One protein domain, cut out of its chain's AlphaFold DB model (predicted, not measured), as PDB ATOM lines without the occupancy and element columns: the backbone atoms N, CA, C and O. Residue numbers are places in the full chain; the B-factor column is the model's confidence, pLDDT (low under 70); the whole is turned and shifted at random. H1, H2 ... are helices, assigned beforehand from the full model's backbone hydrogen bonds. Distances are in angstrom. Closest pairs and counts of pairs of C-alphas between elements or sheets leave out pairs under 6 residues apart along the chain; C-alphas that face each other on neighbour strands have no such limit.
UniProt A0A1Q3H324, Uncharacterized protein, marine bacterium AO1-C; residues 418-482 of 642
ATOM      1  N   LYS A 418     263.530  93.545  25.961       79.81
ATOM      2  CA  LYS A 418     263.301  92.586  27.072       79.81
ATOM      3  C   LYS A 418     262.322  93.106  28.138       79.81
ATOM      4  O   LYS A 418     261.615  92.322  28.765       79.81
ATOM      5  N   THR A 419     262.290  94.413  28.368       82.25
ATOM      6  CA  THR A 419     261.367  95.106  29.281       82.25
ATOM      7  C   THR A 419     259.920  95.072  28.774       82.25
ATOM      8  O   THR A 419     259.026  94.692  29.532       82.25
ATOM      9  N   PHE A 420     259.686  95.326  27.481       86.25
ATOM     10  CA  PHE A 420     258.386  95.130  26.821       86.25
ATOM     11  C   PHE A 420     257.896  93.684  26.947       86.25
ATOM     12  O   PHE A 420     256.760  93.441  27.349       86.25
ATOM     13  N   GLN A 421     258.772  92.713  26.680       84.88
ATOM     14  CA  GLN A 421     258.446  91.285  26.770       84.88
ATOM     15  C   GLN A 421     258.078  90.868  28.206       84.88
ATOM     16  O   GLN A 421     257.117  90.127  28.428       84.88
ATOM     17  N   LYS A 422     258.791  91.386  29.216       86.44
ATOM     18  CA  LYS A 422     258.451  91.172  30.635       86.44
ATOM     19  C   LYS A 422     257.062  91.715  30.972       86.44
ATOM     20  O   LYS A 422     256.268  91.004  31.591       86.44
ATOM     21  N   ALA A 423     256.745  92.933  30.534       88.88
ATOM     22  CA  ALA A 423     255.411  93.504  30.703       88.88
ATOM     23  C   ALA A 423     254.339  92.682  29.952       88.88
ATOM     24  O   ALA A 423     253.227  92.480  30.454       88.88
ATOM     25  N   LEU A 424     254.674  92.135  28.778       89.75
ATOM     26  CA  LEU A 424     253.768  91.325  27.963       89.75
ATOM     27  C   LEU A 424     253.372  90.023  28.662       89.75
ATOM     28  O   LEU A 424     252.197  89.651  28.653       89.75
ATOM     29  N   ASN A 425     254.320  89.371  29.331       85.88
ATOM     30  CA  ASN A 425     254.100  88.094  30.012       85.88
ATOM     31  C   ASN A 425     253.297  88.214  31.316       85.88
ATOM     32  O   ASN A 425     252.862  87.209  31.881       85.88
ATOM     33  N   HIS A 426     253.044  89.432  31.796       86.81
ATOM     34  CA  HIS A 426     252.219  89.640  32.977       86.81
ATOM     35  C   HIS A 426     250.749  89.257  32.714       86.81
ATOM     36  O   HIS A 426     250.133  89.749  31.762       86.81
ATOM     37  N   LYS A 427     250.185  88.405  33.587       79.69
ATOM     38  CA  LYS A 427     248.883  87.727  33.404       79.69
ATOM     39  C   LYS A 427     247.667  88.651  33.297       79.69
ATOM     40  O   LYS A 427     246.657  88.247  32.726       79.69
ATOM     41  N   GLU A 428     247.722  89.847  33.874       80.50
ATOM     42  CA  GLU A 428     246.574  90.756  33.853       80.50
ATOM     43  C   GLU A 428     246.268  91.247  32.418       80.50
ATOM     44  O   GLU A 428     247.126  91.301  31.532       80.50
ATOM     45  N   LYS A 429     244.998  91.563  32.156       81.50
ATOM     46  CA  LYS A 429     244.585  92.278  30.941       81.50
ATOM     47  C   LYS A 429     244.376  93.744  31.286       81.50
ATOM     48  O   LYS A 429     243.871  94.046  32.373       81.50
ATOM     49  N   LEU A 430     244.699  94.631  30.349       82.56
ATOM     50  CA  LEU A 430     244.480  96.065  30.522       82.56
ATOM     51  C   LEU A 430     242.983  96.430  30.534       82.56
ATOM     52  O   LEU A 430     242.579  97.281  31.318       82.56
ATOM     53  N   GLY A 431     242.134  95.709  29.794       70.44
ATOM     54  CA  GLY A 431     240.680  95.934  29.797       70.44
ATOM     55  C   GLY A 431     240.010  95.775  31.174       70.44
ATOM     56  O   GLY A 431     240.416  94.944  32.000       70.44
ATOM     57  N   THR A 432     238.960  96.560  31.431       67.81
ATOM     58  CA  THR A 432     238.144  96.523  32.658       67.81
ATOM     59  C   THR A 432     236.677  96.230  32.334       67.81
ATOM     60  O   THR A 432     236.171  96.660  31.308       67.81
ATOM     61  N   LYS A 433     236.006  95.461  33.204       69.00
ATOM     62  CA  LYS A 433     234.551  95.208  33.140       69.00
ATOM     63  C   LYS A 433     233.734  96.164  34.023       69.00
ATOM     64  O   LYS A 433     232.521  96.030  34.092       69.00
ATOM     65  N   ALA A 434     234.393  97.040  34.780       73.56
ATOM     66  CA  ALA A 434     233.709  98.020  35.621       73.56
ATOM     67  C   ALA A 434     233.240  99.214  34.777       73.56
ATOM     68  O   ALA A 434     233.789  99.442  33.703       73.56
ATOM     69  N   SER A 435     232.282  99.986  35.289       74.00
ATOM     70  CA  SER A 435     231.812 101.238  34.691       74.00
ATOM     71  C   SER A 435     232.130 102.440  35.587       74.00
ATOM     72  O   SER A 435     232.352 102.299  36.793       74.00
ATOM     73  N   GLY A 436     232.165 103.629  34.982       72.88
ATOM     74  CA  GLY A 436     232.356 104.893  35.694       72.88
ATOM     75  C   GLY A 436     233.669 104.962  36.481       72.88
ATOM     76  O   GLY A 436     234.712 104.473  36.046       72.88
ATOM     77  N   HIS A 437     233.618 105.567  37.664       70.94
ATOM     78  CA  HIS A 437     234.801 105.871  38.472       70.94
ATOM     79  C   HIS A 437     235.599 104.627  38.925       70.94
ATOM     80  O   HIS A 437     236.832 104.629  38.951       70.94
ATOM     81  N   ASP A 438     234.917 103.519  39.233       75.56
ATOM     82  CA  ASP A 438     235.571 102.269  39.650       75.56
ATOM     83  C   ASP A 438     236.447 101.662  38.554       75.56
ATOM     84  O   ASP A 438     237.453 100.991  38.821       75.56
ATOM     85  N   ALA A 439     236.053 101.875  37.306       78.88
ATOM     86  CA  ALA A 439     236.783 101.409  36.149       78.88
ATOM     87  C   ALA A 439     238.052 102.225  35.932       78.88
ATOM     88  O   ALA A 439     239.115 101.633  35.756       78.88
ATOM     89  N   GLU A 440     237.977 103.546  36.080       80.75
ATOM     90  CA  GLU A 440     239.146 104.420  36.047       80.75
ATOM     91  C   GLU A 440     240.161 104.067  37.140       80.75
ATOM     92  O   GLU A 440     241.341 103.867  36.848       80.75
ATOM     93  N   LYS A 441     239.704 103.859  38.379       79.44
ATOM     94  CA  LYS A 441     240.561 103.430  39.496       79.44
ATOM     95  C   LYS A 441     241.260 102.097  39.220       79.44
ATOM     96  O   LYS A 441     242.447 101.935  39.525       79.44
ATOM     97  N   LYS A 442     240.542 101.116  38.664       83.19
ATOM     98  CA  LYS A 442     241.112  99.807  38.297       83.19
ATOM     99  C   LYS A 442     242.123  99.942  37.162       83.19
ATOM    100  O   LYS A 442     243.195  99.346  37.254       83.19
ATOM    101  N   THR A 443     241.803 100.726  36.139       85.38
ATOM    102  CA  THR A 443     242.695 101.007  35.010       85.38
ATOM    103  C   THR A 443     243.973 101.688  35.494       85.38
ATOM    104  O   THR A 443     245.054 101.175  35.221       85.38
ATOM    105  N   TYR A 444     243.874 102.731  36.324       86.19
ATOM    106  CA  TYR A 444     245.028 103.404  36.932       86.19
ATOM    107  C   TYR A 444     245.935 102.427  37.693       86.19
ATOM    108  O   TYR A 444     247.139 102.370  37.452       86.19
ATOM    109  N   LYS A 445     245.364 101.603  38.588       86.38
ATOM    110  CA  LYS A 445     246.140 100.622  39.369       86.38
ATOM    111  C   LYS A 445     246.870  99.618  38.477       86.38
ATOM    112  O   LYS A 445     248.034  99.317  38.734       86.38
ATOM    113  N   LYS A 446     246.194  99.108  37.443       87.25
ATOM    114  CA  LYS A 446     246.800  98.189  36.475       87.25
ATOM    115  C   LYS A 446     247.933  98.873  35.729       87.25
ATOM    116  O   LYS A 446     249.042  98.357  35.745       87.25
ATOM    117  N   LEU A 447     247.675 100.029  35.123       88.62
ATOM    118  CA  LEU A 447     248.671 100.761  34.346       88.62
ATOM    119  C   LEU A 447     249.900 101.118  35.188       88.62
ATOM    120  O   LEU A 447     251.018 100.866  34.755       88.62
ATOM    121  N   ARG A 448     249.720 101.550  36.442       88.12
ATOM    122  CA  ARG A 448     250.831 101.796  37.376       88.12
ATOM    123  C   ARG A 448     251.634 100.537  37.691       88.12
ATOM    124  O   ARG A 448     252.863 100.576  37.716       88.12
ATOM    125  N   LYS A 449     250.958  99.401  37.892       86.75
ATOM    126  CA  LYS A 449     251.625  98.105  38.064       86.75
ATOM    127  C   LYS A 449     252.409  97.729  36.807       86.75
ATOM    128  O   LYS A 449     253.561  97.332  36.916       86.75
ATOM    129  N   TYR A 450     251.833  97.908  35.623       85.88
ATOM    130  CA  TYR A 450     252.508  97.659  34.352       85.88
ATOM    131  C   TYR A 450     253.710  98.576  34.124       85.88
ATOM    132  O   TYR A 450     254.761  98.095  33.705       85.88
ATOM    133  N   ALA A 451     253.602  99.851  34.485       88.06
ATOM    134  CA  ALA A 451     254.694 100.804  34.361       88.06
ATOM    135  C   ALA A 451     255.883 100.509  35.266       88.06
ATOM    136  O   ALA A 451     257.017 100.821  34.915       88.06
ATOM    137  N   SER A 452     255.658  99.809  36.379       88.50
ATOM    138  CA  SER A 452     256.765  99.275  37.174       88.50
ATOM    139  C   SER A 452     257.557  98.166  36.456       88.50
ATOM    140  O   SER A 452     258.707  97.921  36.808       88.50
ATOM    141  N   LEU A 453     256.976  97.507  35.441       86.94
ATOM    142  CA  LEU A 453     257.590  96.376  34.727       86.94
ATOM    143  C   LEU A 453     258.451  96.800  33.531       86.94
ATOM    144  O   LEU A 453     259.360  96.061  33.147       86.94
ATOM    145  N   SER A 454     258.164  97.952  32.923       87.38
ATOM    146  CA  SER A 454     258.912  98.482  31.782       87.38
ATOM    147  C   SER A 454     258.863 100.000  31.784       87.38
ATOM    148  O   SER A 454     257.775 100.566  31.775       87.38
ATOM    149  N   LYS A 455     260.023 100.658  31.739       84.88
ATOM    150  CA  LYS A 455     260.111 102.115  31.557       84.88
ATOM    151  C   LYS A 455     260.161 102.530  30.084       84.88
ATOM    152  O   LYS A 455     259.995 103.704  29.799       84.88
ATOM    153  N   ASP A 456     260.383 101.579  29.173       85.25
ATOM    154  CA  ASP A 456     260.495 101.844  27.732       85.25
ATOM    155  C   ASP A 456     259.129 101.994  27.035       85.25
ATOM    156  O   ASP A 456     259.082 102.396  25.880       85.25
ATOM    157  N   ILE A 457     258.027 101.615  27.693       90.19
ATOM    158  CA  ILE A 457     256.675 101.770  27.137       90.19
ATOM    159  C   ILE A 457     256.214 103.206  27.376       90.19
ATOM    160  O   ILE A 457     256.288 103.698  28.505       90.19
ATOM    161  N   GLU A 458     255.664 103.844  26.344       91.44
ATOM    162  CA  GLU A 458     255.057 105.169  26.462       91.44
ATOM    163  C   GLU A 458     253.694 105.078  27.166       91.44
ATOM    164  O   GLU A 458     252.620 105.002  26.567       91.44
ATOM    165  N   TRP A 459     253.750 105.035  28.494       92.00
ATOM    166  CA  TRP A 459     252.600 104.828  29.370       92.00
ATOM    167  C   TRP A 459     251.532 105.916  29.276       92.00
ATOM    168  O   TRP A 459     250.352 105.589  29.419       92.00
ATOM    169  N   GLY A 460     251.926 107.160  28.987       90.75
ATOM    170  CA  GLY A 460     251.009 108.255  28.666       90.75
ATOM    171  C   GLY A 460     250.112 107.893  27.480       90.75
ATOM    172  O   GLY A 460     248.893 107.839  27.628       90.75
ATOM    173  N   LYS A 461     250.696 107.483  26.348       91.56
ATOM    174  CA  LYS A 461     249.946 107.035  25.159       91.56
ATOM    175  C   LYS A 461     248.986 105.879  25.452       91.56
ATOM    176  O   LYS A 461     247.816 105.949  25.085       91.56
ATOM    177  N   ILE A 462     249.425 104.850  26.184       92.56
ATOM    178  CA  ILE A 462     248.541 103.734  26.585       92.56
ATOM    179  C   ILE A 462     247.331 104.240  27.381       92.56
ATOM    180  O   ILE A 462     246.198 103.809  27.154       92.56
ATOM    181  N   ALA A 463     247.566 105.145  28.331       90.44
ATOM    182  CA  ALA A 463     246.519 105.740  29.149       90.44
ATOM    183  C   ALA A 463     245.541 106.571  28.311       90.44
ATOM    184  O   ALA A 463     244.332 106.479  28.510       90.44
ATOM    185  N   TYR A 464     246.067 107.326  27.346       90.38
ATOM    186  CA  TYR A 464     245.282 108.104  26.399       90.38
ATOM    187  C   TYR A 464     244.358 107.220  25.552       90.38
ATOM    188  O   TYR A 464     243.171 107.517  25.431       90.38
ATOM    189  N   TYR A 465     244.842 106.082  25.043       89.56
ATOM    190  CA  TYR A 465     243.993 105.150  24.289       89.56
ATOM    191  C   TYR A 465     242.857 104.580  25.143       89.56
ATOM    192  O   TYR A 465     241.715 104.484  24.692       89.56
ATOM    193  N   HIS A 466     243.133 104.266  26.412       86.81
ATOM    194  CA  HIS A 466     242.084 103.879  27.352       86.81
ATOM    195  C   HIS A 466     241.078 105.002  27.621       86.81
ATOM    196  O   HIS A 466     239.887 104.718  27.783       86.81
ATOM    197  N   TYR A 467     241.535 106.254  27.657       86.00
ATOM    198  CA  TYR A 467     240.666 107.407  27.849       86.00
ATOM    199  C   TYR A 467     239.730 107.594  26.654       86.00
ATOM    200  O   TYR A 467     238.518 107.644  26.847       86.00
ATOM    201  N   LEU A 468     240.252 107.581  25.427       84.81
ATOM    202  CA  LEU A 468     239.424 107.685  24.224       84.81
ATOM    203  C   LEU A 468     238.372 106.576  24.146       84.81
ATOM    204  O   LEU A 468     237.206 106.839  23.863       84.81
ATOM    205  N   GLN A 469     238.778 105.334  24.421       80.25
ATOM    206  CA  GLN A 469     237.910 104.181  24.209       80.25
ATOM    207  C   GLN A 469     236.903 103.959  25.343       80.25
ATOM    208  O   GLN A 469     235.799 103.472  25.102       80.25
ATOM    209  N   TYR A 470     237.278 104.276  26.584       81.12
ATOM    210  CA  TYR A 470     236.503 103.895  27.766       81.12
ATOM    211  C   TYR A 470     236.283 105.029  28.769       81.12
ATOM    212  O   TYR A 470     235.633 104.800  29.784       81.12
ATOM    213  N   GLN A 471     236.813 106.231  28.525       80.81
ATOM    214  CA  GLN A 471     236.798 107.347  29.480       80.81
ATOM    215  C   GLN A 471     237.486 106.980  30.810       80.81
ATOM    216  O   GLN A 471     237.025 107.327  31.897       80.81
ATOM    217  N   HIS A 472     238.587 106.220  30.737       83.50
ATOM    218  CA  HIS A 472     239.356 105.743  31.894       83.50
ATOM    219  C   HIS A 472     240.857 105.935  31.703       83.50
ATOM    220  O   HIS A 472     241.364 105.829  30.596       83.50
ATOM    221  N   GLY A 473     241.592 106.088  32.806       85.75
ATOM    222  CA  GLY A 473     243.052 106.206  32.765       85.75
ATOM    223  C   GLY A 473     243.542 107.638  32.568       85.75
ATOM    224  O   GLY A 473     244.750 107.843  32.501       85.75
ATOM    225  N   LEU A 474     242.634 108.616  32.574       85.50
ATOM    226  CA  LEU A 474     242.930 110.036  32.407       85.50
ATOM    227  C   LEU A 474     243.908 110.544  33.472       85.50
ATOM    228  O   LEU A 474     244.865 111.246  33.167       85.50
ATOM    229  N   ARG A 475     243.757 110.089  34.718       83.62
ATOM    230  CA  ARG A 475     244.751 110.371  35.761       83.62
ATOM    231  C   ARG A 475     246.147 109.845  35.419       83.62
ATOM    232  O   ARG A 475     247.142 110.535  35.604       83.62
ATOM    233  N   PHE A 476     246.228 108.588  34.982       87.56
ATOM    234  CA  PHE A 476     247.510 107.946  34.690       87.56
ATOM    235  C   PHE A 476     248.196 108.611  33.495       87.56
ATOM    236  O   PHE A 476     249.413 108.749  33.492       87.56
ATOM    237  N   PHE A 477     247.398 109.072  32.529       90.12
ATOM    238  CA  PHE A 477     247.851 109.898  31.421       90.12
ATOM    239  C   PHE A 477     248.593 111.142  31.929       90.12
ATOM    240  O   PHE A 477     249.766 111.294  31.618       90.12
ATOM    241  N   PHE A 478     247.986 111.963  32.793       85.94
ATOM    242  CA  PHE A 478     248.649 113.170  33.314       85.94
ATOM    243  C   PHE A 478     249.856 112.896  34.234       85.94
ATOM    244  O   PHE A 478     250.718 113.764  34.368       85.94
ATOM    245  N   ASP A 479     249.933 111.718  34.866       84.00
ATOM    246  CA  ASP A 479     251.090 111.298  35.678       84.00
ATOM    247  C   ASP A 479     252.313 110.895  34.814       84.00
ATOM    248  O   ASP A 479     253.437 110.961  35.307       84.00
ATOM    249  N   TYR A 480     252.113 110.441  33.566       88.31
ATOM    250  CA  TYR A 480     253.172 109.841  32.727       88.31
ATOM    251  C   TYR A 480     253.417 110.547  31.391       88.31
ATOM    252  O   TYR A 480     254.491 110.380  30.815       88.31
ATOM    253  N   GLU A 481     252.450 111.305  30.885       90.38
ATOM    254  CA  GLU A 481     252.615 112.120  29.689       90.38
ATOM    255  C   GLU A 481     253.348 113.427  30.050       90.38
ATOM    256  O   GLU A 481     252.947 114.088  31.018       90.38
ATOM    257  N   PRO A 482     254.402 113.828  29.313       88.88
ATOM    258  CA  PRO A 482     255.182 115.025  29.630       88.88
ATOM    259  C   PRO A 482     254.340 116.302  29.641       88.88
ATOM    260  O   PRO A 482     253.550 116.524  28.727       88.88
TER     261      PRO A 482
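This is residues 418 to 482 of the 642 residues of an uncharacterized protein of marine bacterium AO1-C (UniProt A0A1Q3H324). H2, H3 and H4 run nearly along one axis, their centres in a triangle, while short H1 lies off near the last residues of H2; the link of residues 426 to 435 runs back along H2. The printed part has 65 residues with four named helices, H1 to H4 in order, and no named strand: all helix. It is compact, radius of gyration of the C-alphas 11.1 A, spanning 34 by 28 by 16 A.

H1, residues 418 to 425, is close to but not clearly touching H2, residues 436 to 451; their closest C-alphas, Ala 423 and Tyr 450, are 6.2 A apart. H2 and H3, residues 459 to 470, form a helical hairpin at a shallow tilt of 24 degrees; they only just touch, with 3 pairs of C-alphas within 8 A, closest Ala 451 and Trp 459, 6.7 A, and H2 touches with residues 447 to 451 alone, H3 with 459 to 463 alone. H3 and H4, residues 474 to 480, form another, at 9 degrees; closest C-alphas Gly 460 and Phe 477, 4.5 A. H4 touches H2, the same way at a shallow tilt of 20 degrees; closest C-alphas Tyr 444 and Phe 476, 5.6 A. In H1 to H4 every O i to N i+4 pair is within hydrogen-bond range.

H1 begins at C-alpha 418 (263.301, 92.586, 27.072). H2 is 22.7 A long, H3 16.2 A. H4 ends at C-alpha 480 (253.172, 109.841, 32.727).

The printed part has no cut and no long link; residues 432 to 433 are under pLDDT 70.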